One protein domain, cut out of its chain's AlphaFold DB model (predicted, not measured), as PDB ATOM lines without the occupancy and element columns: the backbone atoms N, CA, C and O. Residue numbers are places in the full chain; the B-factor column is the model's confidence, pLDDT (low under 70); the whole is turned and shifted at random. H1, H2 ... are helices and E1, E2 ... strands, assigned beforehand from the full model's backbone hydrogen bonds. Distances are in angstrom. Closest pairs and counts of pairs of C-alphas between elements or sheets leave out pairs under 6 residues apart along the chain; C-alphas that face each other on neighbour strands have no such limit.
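AT A GLANCE: This is residues 140 to 258 of the 622 residues of an uncharacterized protein of Candidatus Campylobacter infans (UniProt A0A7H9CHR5). There is little regular structure: a strongly twisted antiparallel sheet, E1 E2 E4 E5, beside a small cluster of H1, H2, E3 and E6, with a long loop, residues 166 to 203. Six named strands and two named helices, mixed in class, hold 39 of the 119 printed residues. The whole is compact, radius of gyration of the C-alphas 14.5 A, spans 40 by 30 by 29 A.

IN THESE COORDINATES: Find C-alpha 153 at (43.518, 19.840, 180.613), where E1, residues 153 to 156, begins; then come E2, residues 159 to 165, H1, residues 204 to 210, E3, residues 217 to 219, E4, residues 228 to 233, E5, residues 239 to 243, E6, residues 250 to 252, and H2, residues 253 to 256, which ends at C-alpha 256 at (41.511, 11.040, 171.985).

HOW THE PARTS SIT: Between E2 and E4, find N 231 and O 162 within hydrogen-bond range, 2.8 A. H1 only grazes the sheet. H1 and H2 only just touch, closest at C-alphas 208 and 253, 6.7 A. H1 has 0 of 3 O i to N i+4 pairs within range, but 4 of 4 O i to N i+3.

THE WHOLE: The printed part has no cut; pLDDT is under 70 at residues 168 and 170 to 198.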
ATOM      1  N   PRO A 140      42.503   2.906 175.452       74.62
ATOM      2  CA  PRO A 140      43.302   2.478 174.316       74.62
ATOM      3  C   PRO A 140      44.779   2.349 174.697       74.62
ATOM      4  O   PRO A 140      45.291   3.122 175.508       74.62
ATOM      5  N   HIS A 141      45.491   1.416 174.060       78.31
ATOM      6  CA  HIS A 141      46.941   1.298 174.215       78.31
ATOM      7  C   HIS A 141      47.623   2.662 173.998       78.31
ATOM      8  O   HIS A 141      47.288   3.374 173.052       78.31
ATOM      9  N   GLU A 142      48.606   3.022 174.831       80.56
ATOM     10  CA  GLU A 142      49.147   4.392 174.914       80.56
ATOM     11  C   GLU A 142      49.634   4.978 173.578       80.56
ATOM     12  O   GLU A 142      49.525   6.178 173.333       80.56
ATOM     13  N   THR A 143      50.127   4.135 172.668       85.12
ATOM     14  CA  THR A 143      50.579   4.563 171.336       85.12
ATOM     15  C   THR A 143      49.442   5.108 170.476       85.12
ATOM     16  O   THR A 143      49.672   5.978 169.632       85.12
ATOM     17  N   TYR A 144      48.217   4.644 170.712       89.75
ATOM     18  CA  TYR A 144      47.000   5.122 170.071       89.75
ATOM     19  C   TYR A 144      46.400   6.348 170.760       89.75
ATOM     20  O   TYR A 144      45.428   6.884 170.251       89.75
ATOM     21  N   LEU A 145      46.969   6.841 171.860       91.38
ATOM     22  CA  LEU A 145      46.519   8.078 172.494       91.38
ATOM     23  C   LEU A 145      47.269   9.283 171.922       91.38
ATOM     24  O   LEU A 145      48.498   9.275 171.775       91.38
ATOM     25  N   ASN A 146      46.541  10.345 171.587       94.56
ATOM     26  CA  ASN A 146      47.143  11.595 171.126       94.56
ATOM     27  C   ASN A 146      47.588  12.495 172.301       94.56
ATOM     28  O   ASN A 146      47.514  12.124 173.475       94.56
ATOM     29  N   SER A 147      48.117  13.682 171.994       93.38
ATOM     30  CA  SER A 147      48.591  14.621 173.021       93.38
ATOM     31  C   SER A 147      47.463  15.199 173.872       93.38
ATOM     32  O   SER A 147      47.701  15.540 175.026       93.38
ATOM     33  N   TYR A 148      46.251  15.317 173.321       94.44
ATOM     34  CA  TYR A 148      45.094  15.809 174.063       94.44
ATOM     35  C   TYR A 148      44.634  14.783 175.102       94.44
ATOM     36  O   TYR A 148      44.426  15.139 176.258       94.44
ATOM     37  N   ALA A 149      44.611  13.500 174.734       91.25
ATOM     38  CA  ALA A 149      44.339  12.391 175.645       91.25
ATOM     39  C   ALA A 149      45.364  12.284 176.793       91.25
ATOM     40  O   ALA A 149      45.014  11.928 177.915       91.25
ATOM     41  N   ASN A 150      46.635  12.603 176.520       88.38
ATOM     42  CA  ASN A 150      47.720  12.586 177.508       88.38
ATOM     43  C   ASN A 150      47.872  13.898 178.303       88.38
ATOM     44  O   ASN A 150      48.764  13.989 179.143       88.38
ATOM     45  N   SER A 151      47.041  14.911 178.043       89.75
ATOM     46  CA  SER A 151      46.984  16.138 178.843       89.75
ATOM     47  C   SER A 151      46.074  15.948 180.056       89.75
ATOM     48  O   SER A 151      45.151  15.144 180.003       89.75
ATOM     49  N   ASN A 152      46.289  16.721 181.118       87.00
ATOM     50  CA  ASN A 152      45.368  16.862 182.251       87.00
ATOM     51  C   ASN A 152      44.367  18.028 182.077       87.00
ATOM     52  O   ASN A 152      43.625  18.350 183.003       87.00
ATOM     53  N   LEU A 153      44.381  18.700 180.919       91.75
ATOM     54  CA  LEU A 153      43.518  19.840 180.613       91.75
ATOM     55  C   LEU A 153      42.560  19.507 179.473       91.75
ATOM     56  O   LEU A 153      42.993  19.077 178.401       91.75
ATOM     57  N   ILE A 154      41.282  19.815 179.660       92.56
ATOM     58  CA  ILE A 154      40.288  19.837 178.587       92.56
ATOM     59  C   ILE A 154      40.153  21.232 177.980       92.56
ATOM     60  O   ILE A 154      40.402  22.250 178.634       92.56
ATOM     61  N   ASN A 155      39.725  21.280 176.721       91.00
ATOM     62  CA  ASN A 155      39.310  22.517 176.073       91.00
ATOM     63  C   ASN A 155      37.813  22.743 176.307       91.00
ATOM     64  O   ASN A 155      36.999  21.848 176.102       91.00
ATOM     65  N   THR A 156      37.448  23.959 176.699       89.00
ATOM     66  CA  THR A 156      36.058  24.394 176.890       89.00
ATOM     67  C   THR A 156      35.835  25.709 176.146       89.00
ATOM     68  O   THR A 156      36.796  26.417 175.825       89.00
ATOM     69  N   LYS A 157      34.577  26.111 175.940       88.44
ATOM     70  CA  LYS A 157      34.260  27.432 175.359       88.44
ATOM     71  C   LYS A 157      34.752  28.619 176.207       88.44
ATOM     72  O   LYS A 157      34.898  29.727 175.692       88.44
ATOM     73  N   PHE A 158      35.044  28.392 177.489       90.62
ATOM     74  CA  PHE A 158      35.538  29.409 178.420       90.62
ATOM     75  C   PHE A 158      37.070  29.417 178.552       90.62
ATOM     76  O   PHE A 158      37.626  30.380 179.073       90.62
ATOM     77  N   GLY A 159      37.768  28.389 178.061       91.69
ATOM     78  CA  GLY A 159      39.219  28.235 178.197       91.69
ATOM     79  C   GLY A 159      39.618  26.809 178.574       91.69
ATOM     80  O   GLY A 159      38.905  25.857 178.256       91.69
ATOM     81  N   LYS A 160      40.763  26.650 179.242       91.81
ATOM     82  CA  LYS A 160      41.271  25.332 179.658       91.81
ATOM     83  C   LYS A 160      40.960  25.062 181.122       91.81
ATOM     84  O   LYS A 160      41.110  25.960 181.946       91.81
ATOM     85  N   ALA A 161      40.583  23.828 181.434       91.81
ATOM     86  CA  ALA A 161      40.270  23.405 182.793       91.81
ATOM     87  C   ALA A 161      40.733  21.969 183.054       91.81
ATOM     88  O   ALA A 161      40.850  21.174 182.124       91.81
ATOM     89  N   GLU A 162      40.985  21.649 184.317       90.69
ATOM     90  CA  GLU A 162      41.246  20.289 184.795       90.69
ATOM     91  C   GLU A 162      39.921  19.614 185.158       90.69
ATOM     92  O   GLU A 162      39.011  20.291 185.637       90.69
ATOM     93  N   ILE A 163      39.814  18.295 184.984       89.69
ATOM     94  CA  ILE A 163      38.659  17.515 185.453       89.69
ATOM     95  C   ILE A 163      39.019  16.787 186.745       89.69
ATOM     96  O   ILE A 163      40.129  16.273 186.901       89.69
ATOM     97  N   PHE A 164      38.052  16.701 187.654       87.31
ATOM     98  CA  PHE A 164      38.130  15.823 188.810       87.31
ATOM     99  C   PHE A 164      36.776  15.184 189.145       87.31
ATOM    100  O   PHE A 164      35.716  15.741 188.856       87.31
ATOM    101  N   LEU A 165      36.828  14.006 189.763       85.31
ATOM    102  CA  LEU A 165      35.678  13.285 190.298       85.31
ATOM    103  C   LEU A 165      35.406  13.716 191.745       85.31
ATOM    104  O   LEU A 165      36.273  13.573 192.604       85.31
ATOM    105  N   ASP A 166      34.191  14.189 192.023       84.50
ATOM    106  CA  ASP A 166      33.747  14.598 193.356       84.50
ATOM    107  C   ASP A 166      32.548  13.763 193.821       84.50
ATOM    108  O   ASP A 166      31.390  14.128 193.621       84.50
ATOM    109  N   LEU A 167      32.821  12.620 194.456       79.00
ATOM    110  CA  LEU A 167      31.763  11.751 194.989       79.00
ATOM    111  C   LEU A 167      31.045  12.341 196.211       79.00
ATOM    112  O   LEU A 167      29.918  11.942 196.497       79.00
ATOM    113  N   ALA A 168      31.699  13.254 196.933       69.94
ATOM    114  CA  ALA A 168      31.215  13.810 198.195       69.94
ATOM    115  C   ALA A 168      30.436  15.122 198.023       69.94
ATOM    116  O   ALA A 168      29.939  15.658 199.011       69.94
ATOM    117  N   ASP A 169      30.389  15.661 196.798       72.00
ATOM    118  CA  ASP A 169      29.904  17.008 196.484       72.00
ATOM    119  C   ASP A 169      30.574  18.112 197.339       72.00
ATOM    120  O   ASP A 169      29.988  19.169 197.569       72.00
ATOM    121  N   ASN A 170      31.818  17.888 197.788       66.50
ATOM    122  CA  ASN A 170      32.569  18.779 198.689       66.50
ATOM    123  C   ASN A 170      33.844  19.339 198.032       66.50
ATOM    124  O   ASN A 170      34.886  19.510 198.668       66.50
ATOM    125  N   ASP A 171      33.776  19.554 196.720       62.62
ATOM    126  CA  ASP A 171      34.831  20.118 195.877       62.62
ATOM    127  C   ASP A 171      36.137  19.303 195.900       62.62
ATOM    128  O   ASP A 171      37.236  19.844 195.741       62.62
ATOM    129  N   GLY A 172      36.017  17.986 196.112       57.00
ATOM    130  CA  GLY A 172      37.150  17.060 196.219       57.00
ATOM    131  C   GLY A 172      38.014  17.270 197.468       57.00
ATOM    132  O   GLY A 172      39.099  16.694 197.568       57.00
ATOM    133  N   ILE A 173      37.563  18.102 198.417       55.47
ATOM    134  CA  ILE A 173      38.260  18.361 199.677       55.47
ATOM    135  C   ILE A 173      37.789  17.334 200.704       55.47
ATOM    136  O   ILE A 173      36.707  17.439 201.288       55.47
ATOM    137  N   PHE A 174      38.638  16.344 200.953       56.78
ATOM    138  CA  PHE A 174      38.504  15.463 202.107       56.78
ATOM    139  C   PHE A 174      39.089  16.171 203.341       56.78
ATOM    140  O   PHE A 174      39.916  17.078 203.213       56.78
ATOM    141  N   SER A 175      38.610  15.841 204.549       46.94
ATOM    142  CA  SER A 175      38.935  16.612 205.764       46.94
ATOM    143  C   SER A 175      40.451  16.766 205.959       46.94
ATOM    144  O   SER A 175      41.219  15.896 205.555       46.94
ATOM    145  N   LYS A 176      40.937  17.822 206.626       43.41
ATOM    146  CA  LYS A 176      42.388  17.971 206.887       43.41
ATOM    147  C   LYS A 176      42.993  16.778 207.644       43.41
ATOM    148  O   LYS A 176      44.177  16.507 207.497       43.41
ATOM    149  N   ASN A 177      42.190  16.006 208.378       41.12
ATOM    150  CA  ASN A 177      42.647  14.781 209.039       41.12
ATOM    151  C   ASN A 177      42.874  13.619 208.048       41.12
ATOM    152  O   ASN A 177      43.572  12.661 208.373       41.12
ATOM    153  N   THR A 178      42.352  13.732 206.822       46.50
ATOM    154  CA  THR A 178      42.665  12.864 205.676       46.50
ATOM    155  C   THR A 178      43.898  13.307 204.880       46.50
ATOM    156  O   THR A 178      44.452  12.499 204.142       46.50
ATOM    157  N   GLN A 179      44.432  14.518 205.109       40.88
ATOM    158  CA  GLN A 179      45.747  14.929 204.569       40.88
ATOM    159  C   GLN A 179      46.910  14.092 205.134       40.88
ATOM    160  O   GLN A 179      48.048  14.227 204.700       40.88
ATOM    161  N   LEU A 180      46.639  13.213 206.105       40.94
ATOM    162  CA  LEU A 180      47.590  12.233 206.629       40.94
ATOM    163  C   LEU A 180      47.807  11.029 205.701       40.94
ATOM    164  O   LEU A 180      48.577  10.133 206.053       40.94
ATOM    165  N   PHE A 181      47.129  10.968 204.555       48.72
ATOM    166  CA  PHE A 181      47.246   9.846 203.638       48.72
ATOM    167  C   PHE A 181      48.079  10.243 202.422       48.72
ATOM    168  O   PHE A 181      47.670  11.060 201.606       48.72
ATOM    169  N   TYR A 182      49.278   9.662 202.360       48.22
ATOM    170  CA  TYR A 182      50.274   9.841 201.313       48.22
ATOM    171  C   TYR A 182      49.775   9.279 199.972       48.22
ATOM    172  O   TYR A 182      50.205   8.204 199.553       48.22
ATOM    173  N   PHE A 183      48.850   9.975 199.318       50.41
ATOM    174  CA  PHE A 183      48.405   9.649 197.971       50.41
ATOM    175  C   PHE A 183      48.998  10.654 197.007       50.41
ATOM    176  O   PHE A 183      48.761  11.839 197.144       50.41
ATOM    177  N   ASP A 184      49.764  10.151 196.054       50.84
ATOM    178  CA  ASP A 184      50.193  10.886 194.872       50.84
ATOM    179  C   ASP A 184      48.964  10.991 193.954       50.84
ATOM    180  O   ASP A 184      48.684  10.089 193.158       50.84
ATOM    181  N   SER A 185      48.112  11.985 194.217       51.56
ATOM    182  CA  SER A 185      46.797  12.129 193.595       51.56
ATOM    183  C   SER A 185      46.884  12.678 192.172       51.56
ATOM    184  O   SER A 185      45.914  12.551 191.421       51.56
ATOM    185  N   ASP A 186      48.037  13.231 191.785       50.22
ATOM    186  CA  ASP A 186      48.345  13.657 190.418       50.22
ATOM    187  C   ASP A 186      49.236  12.663 189.635       50.22
ATOM    188  O   ASP A 186      49.342  12.770 188.408       50.22
ATOM    189  N   GLY A 187      49.794  11.645 190.299       51.31
ATOM    190  CA  GLY A 187      50.564  10.557 189.691       51.31
ATOM    191  C   GLY A 187      52.008  10.928 189.327       51.31
ATOM    192  O   GLY A 187      52.596  10.282 188.451       51.31
ATOM    193  N   ASN A 188      52.579  11.970 189.937       50.44
ATOM    194  CA  ASN A 188      53.920  12.489 189.652       50.44
ATOM    195  C   ASN A 188      55.066  11.713 190.344       50.44
ATOM    196  O   ASN A 188      56.250  11.977 190.105       50.44
ATOM    197  N   GLY A 189      54.735  10.734 191.181       47.00
ATOM    198  CA  GLY A 189      55.652   9.887 191.936       47.00
ATOM    199  C   GLY A 189      55.961  10.379 193.355       47.00
ATOM    200  O   GLY A 189      56.639   9.651 194.099       47.00
ATOM    201  N   PHE A 190      55.465  11.549 193.756       45.22
ATOM    202  CA  PHE A 190      55.687  12.199 195.046       45.22
ATOM    203  C   PHE A 190      54.359  12.546 195.716       45.22
ATOM    204  O   PHE A 190      53.346  12.691 195.060       45.22
ATOM    205  N   VAL A 191      54.388  12.646 197.043       52.19
ATOM    206  CA  VAL A 191      53.257  13.164 197.814       52.19
ATOM    207  C   VAL A 191      53.662  14.531 198.346       52.19
ATOM    208  O   VAL A 191      54.594  14.612 199.153       52.19
ATOM    209  N   ASP A 192      53.002  15.588 197.891       52.53
ATOM    210  CA  ASP A 192      53.258  16.976 198.246       52.53
ATOM    211  C   ASP A 192      51.968  17.771 198.560       52.53
ATOM    212  O   ASP A 192      50.870  17.235 198.708       52.53
ATOM    213  N   GLU A 193      52.099  19.084 198.764       51.84
ATOM    214  CA  GLU A 193      50.977  19.968 199.110       51.84
ATOM    215  C   GLU A 193      49.889  20.070 198.019       51.84
ATOM    216  O   GLU A 193      48.765  20.508 198.300       51.84
ATOM    217  N   ASN A 194      50.197  19.660 196.786       51.47
ATOM    218  CA  ASN A 194      49.275  19.611 195.655       51.47
ATOM    219  C   ASN A 194      48.353  18.383 195.694       51.47
ATOM    220  O   ASN A 194      47.275  18.448 195.100       51.47
ATOM    221  N   ASP A 195      48.685  17.354 196.479       54.28
ATOM    222  CA  ASP A 195      47.892  16.126 196.654       54.28
ATOM    223  C   ASP A 195      46.700  16.277 197.612       54.28
ATOM    224  O   ASP A 195      46.153  15.329 198.176       54.28
ATOM    225  N   THR A 196      46.246  17.512 197.802       50.69
ATOM    226  CA  THR A 196      45.109  17.850 198.662       50.69
ATOM    227  C   THR A 196      43.748  17.496 198.058       50.69
ATOM    228  O   THR A 196      42.727  17.684 198.721       50.69
ATOM    229  N   TYR A 197      43.720  16.991 196.821       56.75
ATOM    230  CA  TYR A 197      42.507  16.719 196.054       56.75
ATOM    231  C   TYR A 197      42.519  15.287 195.523       56.75
ATOM    232  O   TYR A 197      43.152  14.992 194.506       56.75
ATOM    233  N   VAL A 198      41.783  14.402 196.194       61.62
ATOM    234  CA  VAL A 198      41.457  13.078 195.656       61.62
ATOM    235  C   VAL A 198      40.388  13.289 194.589       61.62
ATOM    236  O   VAL A 198      39.408  13.984 194.842       61.62
ATOM    237  N   GLY A 199      40.583  12.732 193.394       70.25
ATOM    238  CA  GLY A 199      39.617  12.913 192.309       70.25
ATOM    239  C   GLY A 199      40.208  13.402 190.989       70.25
ATOM    240  O   GLY A 199      39.555  13.259 189.961       70.25
ATOM    241  N   THR A 200      41.397  14.014 191.003       77.94
ATOM    242  CA  THR A 200      41.968  14.673 189.814       77.94
ATOM    243  C   THR A 200      42.335  13.653 188.737       77.94
ATOM    244  O   THR A 200      42.942  12.624 189.029       77.94
ATOM    245  N   LEU A 201      41.986  13.943 187.482       81.50
ATOM    246  CA  LEU A 201      42.449  13.157 186.342       81.50
ATOM    247  C   LEU A 201      43.861  13.623 185.962       81.50
ATOM    248  O   LEU A 201      44.056  14.768 185.555       81.50
ATOM    249  N   SER A 202      44.845  12.730 186.063       76.44
ATOM    250  CA  SER A 202      46.215  12.979 185.597       76.44
ATOM    251  C   SER A 202      46.298  13.009 184.069       76.44
ATOM    252  O   SER A 202      47.177  13.656 183.499       76.44
ATOM    253  N   LYS A 203      45.356  12.336 183.394       84.44
ATOM    254  CA  LYS A 203      45.197  12.346 181.938       84.44
ATOM    255  C   LYS A 203      43.724  12.335 181.550       84.44
ATOM    256  O   LYS A 203      42.939  11.565 182.102       84.44
ATOM    257  N   ASN A 204      43.377  13.074 180.503       90.44
ATOM    258  CA  ASN A 204      42.054  13.040 179.887       90.44
ATOM    259  C   ASN A 204      41.668  11.618 179.458       90.44
ATOM    260  O   ASN A 204      40.505  11.260 179.553       90.44
ATOM    261  N   ALA A 205      42.628  10.766 179.077       87.44
ATOM    262  CA  ALA A 205      42.386   9.357 178.756       87.44
ATOM    263  C   ALA A 205      41.702   8.553 179.883       87.44
ATOM    264  O   ALA A 205      41.120   7.510 179.619       87.44
ATOM    265  N   GLN A 206      41.706   9.016 181.135       86.19
ATOM    266  CA  GLN A 206      40.912   8.375 182.189       86.19
ATOM    267  C   GLN A 206      39.397   8.526 181.967       86.19
ATOM    268  O   GLN A 206      38.632   7.748 182.531       86.19
ATOM    269  N   LEU A 207      38.953   9.464 181.121       90.12
ATOM    270  CA  LEU A 207      37.542   9.667 180.779       90.12
ATOM    271  C   LEU A 207      36.905   8.475 180.058       90.12
ATOM    272  O   LEU A 207      35.700   8.303 180.179       90.12
ATOM    273  N   PHE A 208      37.679   7.601 179.403       86.31
ATOM    274  CA  PHE A 208      37.136   6.356 178.838       86.31
ATOM    275  C   PHE A 208      36.431   5.481 179.890       86.31
ATOM    276  O   PHE A 208      35.529   4.722 179.562       86.31
ATOM    277  N   ARG A 209      36.788   5.625 181.172       83.19
ATOM    278  CA  ARG A 209      36.159   4.906 182.296       83.19
ATOM    279  C   ARG A 209      34.770   5.422 182.660       83.19
ATOM    280  O   ARG A 209      34.072   4.775 183.436       83.19
ATOM    281  N   PHE A 210      34.414   6.596 182.154       86.50
ATOM    282  CA  PHE A 210      33.153   7.266 182.430       86.50
ATOM    283  C   PHE A 210      32.152   7.114 181.284       86.50
ATOM    284  O   PHE A 210      31.012   7.491 181.481       86.50
ATOM    285  N   ASP A 211      32.531   6.532 180.142       87.94
ATOM    286  CA  ASP A 211      31.599   6.131 179.076       87.94
ATOM    287  C   ASP A 211      30.967   4.782 179.449       87.94
ATOM    288  O   ASP A 211      31.460   3.699 179.129       87.94
ATOM    289  N   SER A 212      29.914   4.858 180.255       82.88
ATOM    290  CA  SER A 212      29.248   3.709 180.863       82.88
ATOM    291  C   SER A 212      28.274   3.000 179.923       82.88
ATOM    292  O   SER A 212      27.936   1.841 180.174       82.88
ATOM    293  N   ASP A 213      27.826   3.668 178.855       83.38
ATOM    294  CA  ASP A 213      26.977   3.079 177.814       83.38
ATOM    295  C   ASP A 213      27.760   2.674 176.542       83.38
ATOM    296  O   ASP A 213      27.170   2.144 175.586       83.38
ATOM    297  N   GLY A 214      29.077   2.916 176.541       87.31
ATOM    298  CA  GLY A 214      30.048   2.532 175.523       87.31
ATOM    299  C   GLY A 214      29.874   3.251 174.188       87.31
ATOM    300  O   GLY A 214      30.324   2.726 173.166       87.31
ATOM    301  N   ASN A 215      29.151   4.370 174.132       89.69
ATOM    302  CA  ASN A 215      28.813   5.045 172.878       89.69
ATOM    303  C   ASN A 215      29.941   5.951 172.332       89.69
ATOM    304  O   ASN A 215      29.822   6.506 171.235       89.69
ATOM    305  N   GLY A 216      31.045   6.076 173.071       91.38
ATOM    306  CA  GLY A 216      32.200   6.896 172.736       91.38
ATOM    307  C   GLY A 216      32.069   8.370 173.105       91.38
ATOM    308  O   GLY A 216      32.869   9.177 172.623       91.38
ATOM    309  N   PHE A 217      31.085   8.728 173.923       92.94
ATOM    310  CA  PHE A 217      30.901  10.046 174.511       92.94
ATOM    311  C   PHE A 217      30.787   9.914 176.028       92.94
ATOM    312  O   PHE A 217      30.226   8.951 176.525       92.94
ATOM    313  N   VAL A 218      31.317  10.897 176.753       92.50
ATOM    314  CA  VAL A 218      31.052  11.062 178.188       92.50
ATOM    315  C   VAL A 218      30.042  12.187 178.346       92.50
ATOM    316  O   VAL A 218      30.381  13.348 178.087       92.50
ATOM    317  N   ASP A 219      28.811  11.852 178.725       92.38
ATOM    318  CA  ASP A 219      27.689  12.789 178.828       92.38
ATOM    319  C   ASP A 219      26.739  12.488 180.005       92.38
ATOM    320  O   ASP A 219      26.971  11.617 180.836       92.38
ATOM    321  N   LYS A 220      25.643  13.244 180.120       91.50
ATOM    322  CA  LYS A 220      24.672  13.129 181.226       91.50
ATOM    323  C   LYS A 220      24.004  11.759 181.392       91.50
ATOM    324  O   LYS A 220      23.373  11.531 182.426       91.50
ATOM    325  N   ASN A 221      24.046  10.901 180.379       87.88
ATOM    326  CA  ASN A 221      23.505   9.549 180.459       87.88
ATOM    327  C   ASN A 221      24.470   8.608 181.186       87.88
ATOM    328  O   ASN A 221      24.047   7.540 181.644       87.88
ATOM    329  N   ASP A 222      25.724   9.029 181.357       86.31
ATOM    330  CA  ASP A 222      26.755   8.218 181.962       86.31
ATOM    331  C   ASP A 222      26.753   8.192 183.483       86.31
ATOM    332  O   ASP A 222      26.435   9.155 184.191       86.31
ATOM    333  N   MET A 223      27.198   7.052 184.003       82.19
ATOM    334  CA  MET A 223      27.459   6.885 185.419       82.19
ATOM    335  C   MET A 223      28.555   7.858 185.881       82.19
ATOM    336  O   MET A 223      29.661   7.876 185.350       82.19
ATOM    337  N   TYR A 224      28.249   8.628 186.927       86.62
ATOM    338  CA  TYR A 224      29.124   9.635 187.541       86.62
ATOM    339  C   TYR A 224      29.368  10.911 186.731       86.62
ATOM    340  O   TYR A 224      30.120  11.761 187.209       86.62
ATOM    341  N   PHE A 225      28.729  11.123 185.575       89.94
ATOM    342  CA  PHE A 225      28.874  12.396 184.857       89.94
ATOM    343  C   PHE A 225      28.461  13.600 185.715       89.94
ATOM    344  O   PHE A 225      29.130  14.632 185.730       89.94
ATOM    345  N   ASP A 226      27.404  13.443 186.511       89.69
ATOM    346  CA  ASP A 226      26.924  14.438 187.474       89.69
ATOM    347  C   ASP A 226      27.901  14.703 188.636       89.69
ATOM    348  O   ASP A 226      27.774  15.719 189.326       89.69
ATOM    349  N   LYS A 227      28.878  13.810 188.834       88.88
ATOM    350  CA  LYS A 227      29.961  13.898 189.827       88.88
ATOM    351  C   LYS A 227      31.274  14.410 189.245       88.88
ATOM    352  O   LYS A 227      32.193  14.708 190.007       88.88
ATOM    353  N   LEU A 228      31.379  14.539 187.924       91.25
ATOM    354  CA  LEU A 228      32.522  15.180 187.292       91.25
ATOM    355  C   LEU A 228      32.404  16.701 187.426       91.25
ATOM    356  O   LEU A 228      31.399  17.325 187.072       91.25
ATOM    357  N   LYS A 229      33.473  17.311 187.924       91.00
ATOM    358  CA  LYS A 229      33.623  18.756 188.053       91.00
ATOM    359  C   LYS A 229      34.855  19.214 187.292       91.00
ATOM    360  O   LYS A 229      35.789  18.448 187.056       91.00
ATOM    361  N   ILE A 230      34.856  20.491 186.936       90.38
ATOM    362  CA  ILE A 230      36.039  21.164 186.422       90.38
ATOM    363  C   ILE A 230      36.654  22.065 187.481       90.38
ATOM    364  O   ILE A 230      35.959  22.640 188.324       90.38
ATOM    365  N   ARG A 231      37.968  22.232 187.387       89.38
ATOM    366  CA  ARG A 231      38.745  23.203 188.143       89.38
ATOM    367  C   ARG A 231      39.523  24.086 187.178       89.38
ATOM    368  O   ARG A 231      40.250  23.597 186.316       89.38
ATOM    369  N   ALA A 232      39.380  25.392 187.346       90.94
ATOM    370  CA  ALA A 232      40.100  26.409 186.590       90.94
ATOM    371  C   ALA A 232      40.432  27.602 187.495       90.94
ATOM    372  O   ALA A 232      40.156  27.582 188.697       90.94
ATOM    373  N   TYR A 233      41.033  28.635 186.918       89.62
ATOM    374  CA  TYR A 233      41.369  29.873 187.608       89.62
ATOM    375  C   TYR A 233      40.890  31.075 186.798       89.62
ATOM    376  O   TYR A 233      40.843  31.002 185.569       89.62
ATOM    377  N   ASP A 234      40.525  32.165 187.470       89.50
ATOM    378  CA  ASP A 234      40.280  33.451 186.820       89.50
ATOM    379  C   ASP A 234      41.600  34.189 186.520       89.50
ATOM    380  O   ASP A 234      42.701  33.721 186.822       89.50
ATOM    381  N   LYS A 235      41.491  35.371 185.908       88.81
ATOM    382  CA  LYS A 235      42.641  36.228 185.568       88.81
ATOM    383  C   LYS A 235      43.449  36.698 186.789       88.81
ATOM    384  O   LYS A 235      44.606  37.073 186.628       88.81
ATOM    385  N   ASP A 236      42.830  36.716 187.968       88.19
ATOM    386  CA  ASP A 236      43.412  37.187 189.224       88.19
ATOM    387  C   ASP A 236      44.006  36.006 190.027       88.19
ATOM    388  O   ASP A 236      44.584  36.196 191.095       88.19
ATOM    389  N   GLY A 237      43.911  34.781 189.490       84.12
ATOM    390  CA  GLY A 237      44.409  33.556 190.105       84.12
ATOM    391  C   GLY A 237      43.455  32.945 191.133       84.12
ATOM    392  O   GLY A 237      43.856  32.024 191.850       84.12
ATOM    393  N   ASN A 238      42.203  33.408 191.218       85.50
ATOM    394  CA  ASN A 238      41.201  32.796 192.087       85.50
ATOM    395  C   ASN A 238      40.669  31.511 191.458       85.50
ATOM    396  O   ASN A 238      40.446  31.429 190.253       85.50
ATOM    397  N   LYS A 239      40.444  30.497 192.293       86.00
ATOM    398  CA  LYS A 239      39.970  29.184 191.856       86.00
ATOM    399  C   LYS A 239      38.489  29.225 191.484       86.00
ATOM    400  O   LYS A 239      37.670  29.719 192.253       86.00
ATOM    401  N   ILE A 240      38.162  28.612 190.353       87.31
ATOM    402  CA  ILE A 240      36.810  28.381 189.851       87.31
ATOM    403  C   ILE A 240      36.551  26.874 189.857       87.31
ATOM    404  O   ILE A 240      37.357  26.102 189.334       87.31
ATOM    405  N   ILE A 241      35.418  26.459 190.424       87.56
ATOM    406  CA  ILE A 241      34.918  25.082 190.363       87.56
ATOM    407  C   ILE A 241      33.493  25.110 189.812       87.56
ATOM    408  O   ILE A 241      32.665  25.899 190.269       87.56
ATOM    409  N   LYS A 242      33.214  24.265 188.816       88.81
ATOM    410  CA  LYS A 242      31.889  24.119 188.185       88.81
ATOM    411  C   LYS A 242      31.609  22.644 187.916       88.81
ATOM    412  O   LYS A 242      32.549  21.858 187.800       88.81
ATOM    413  N   LYS A 243      30.338  22.260 187.783       91.06
ATOM    414  CA  LYS A 243      29.995  20.923 187.276       91.06
ATOM    415  C   LYS A 243      30.418  20.821 185.815       91.06
ATOM    416  O   LYS A 243      30.318  21.803 185.081       91.06
ATOM    417  N   LEU A 244      30.865  19.642 185.385       91.94
ATOM    418  CA  LEU A 244      31.272  19.429 183.995       91.94
ATOM    419  C   LEU A 244      30.111  19.707 183.026       91.94
ATOM    420  O   LEU A 244      30.294  20.443 182.059       91.94
ATOM    421  N   GLY A 245      28.911  19.217 183.353       90.38
ATOM    422  CA  GLY A 245      27.692  19.419 182.560       90.38
ATOM    423  C   GLY A 245      27.217  20.873 182.427       90.38
ATOM    424  O   GLY A 245      26.441  21.171 181.528       90.38
ATOM    425  N   ASP A 246      27.690  21.797 183.274       88.94
ATOM    426  CA  ASP A 246      27.398  23.235 183.120       88.94
ATOM    427  C   ASP A 246      28.319  23.900 182.073       88.94
ATOM    428  O   ASP A 246      28.094  25.037 181.648       88.94
ATOM    429  N   VAL A 247      29.401  23.212 181.692       89.81
ATOM    430  CA  VAL A 247      30.511  23.737 180.887       89.81
ATOM    431  C   VAL A 247      30.544  23.109 179.498       89.81
ATOM    432  O   VAL A 247      30.782  23.821 178.517       89.81
ATOM    433  N   VAL A 248      30.322  21.797 179.426       89.38
ATOM    434  CA  VAL A 248      30.262  21.002 178.195       89.38
ATOM    435  C   VAL A 248      29.058  20.069 178.248       89.38
ATOM    436  O   VAL A 248      28.751  19.517 179.303       89.38
ATOM    437  N   ASP A 249      28.409  19.858 177.106       86.00
ATOM    438  CA  ASP A 249      27.284  18.919 177.011       86.00
ATOM    439  C   ASP A 249      27.770  17.461 176.977       86.00
ATOM    440  O   ASP A 249      27.136  16.572 177.544       86.00
ATOM    441  N   SER A 250      28.910  17.228 176.324       91.25
ATOM    442  CA  SER A 250      29.538  15.916 176.167       91.25
ATOM    443  C   SER A 250      31.026  16.055 175.843       91.25
ATOM    444  O   SER A 250      31.445  17.067 175.274       91.25
ATOM    445  N   ILE A 251      31.813  15.015 176.115       93.56
ATOM    446  CA  ILE A 251      33.200  14.881 175.642       93.56
ATOM    447  C   ILE A 251      33.275  13.721 174.650       93.56
ATOM    448  O   ILE A 251      32.910  12.604 175.002       93.56
ATOM    449  N   ASP A 252      33.767  13.968 173.434       94.44
ATOM    450  CA  ASP A 252      33.971  12.915 172.436       94.44
ATOM    451  C   ASP A 252      35.305  12.188 172.671       94.44
ATOM    452  O   ASP A 252      36.391  12.735 172.467       94.44
ATOM    453  N   LEU A 253      35.228  10.920 173.077       93.62
ATOM    454  CA  LEU A 253      36.397  10.085 173.343       93.62
ATOM    455  C   LEU A 253      37.105   9.621 172.063       93.62
ATOM    456  O   LEU A 253      38.274   9.231 172.101       93.62
ATOM    457  N   LYS A 254      36.443   9.686 170.905       93.25
ATOM    458  CA  LYS A 254      37.054   9.356 169.608       93.25
ATOM    459  C   LYS A 254      38.131  10.374 169.246       93.25
ATOM    460  O   LYS A 254      39.149   9.997 168.666       93.25
ATOM    461  N   GLU A 255      37.982  11.626 169.684       93.75
ATOM    462  CA  GLU A 255      38.999  12.672 169.527       93.75
ATOM    463  C   GLU A 255      40.286  12.391 170.314       93.75
ATOM    464  O   GLU A 255      41.273  13.095 170.118       93.75
ATOM    465  N   PHE A 256      40.315  11.401 171.212       94.62
ATOM    466  CA  PHE A 256      41.511  11.040 171.985       94.62
ATOM    467  C   PHE A 256      42.387  10.022 171.250       94.62
ATOM    468  O   PHE A 256      43.576   9.876 171.560       94.62
ATOM    469  N   ILE A 257      41.802   9.334 170.269       93.31
ATOM    470  CA  ILE A 257      42.429   8.250 169.527       93.31
ATOM    471  C   ILE A 257      43.191   8.833 168.332       93.31
ATOM    472  O   ILE A 257      42.666   9.584 167.515       93.31
ATOM    473  N   ASP A 258      44.472   8.501 168.240       93.69
ATOM    474  CA  ASP A 258      45.344   8.852 167.127       93.69
ATOM    475  C   ASP A 258      45.181   7.861 165.964       93.69
ATOM    476  O   ASP A 258      44.731   6.723 166.123       93.69
TER     477      ASP A 258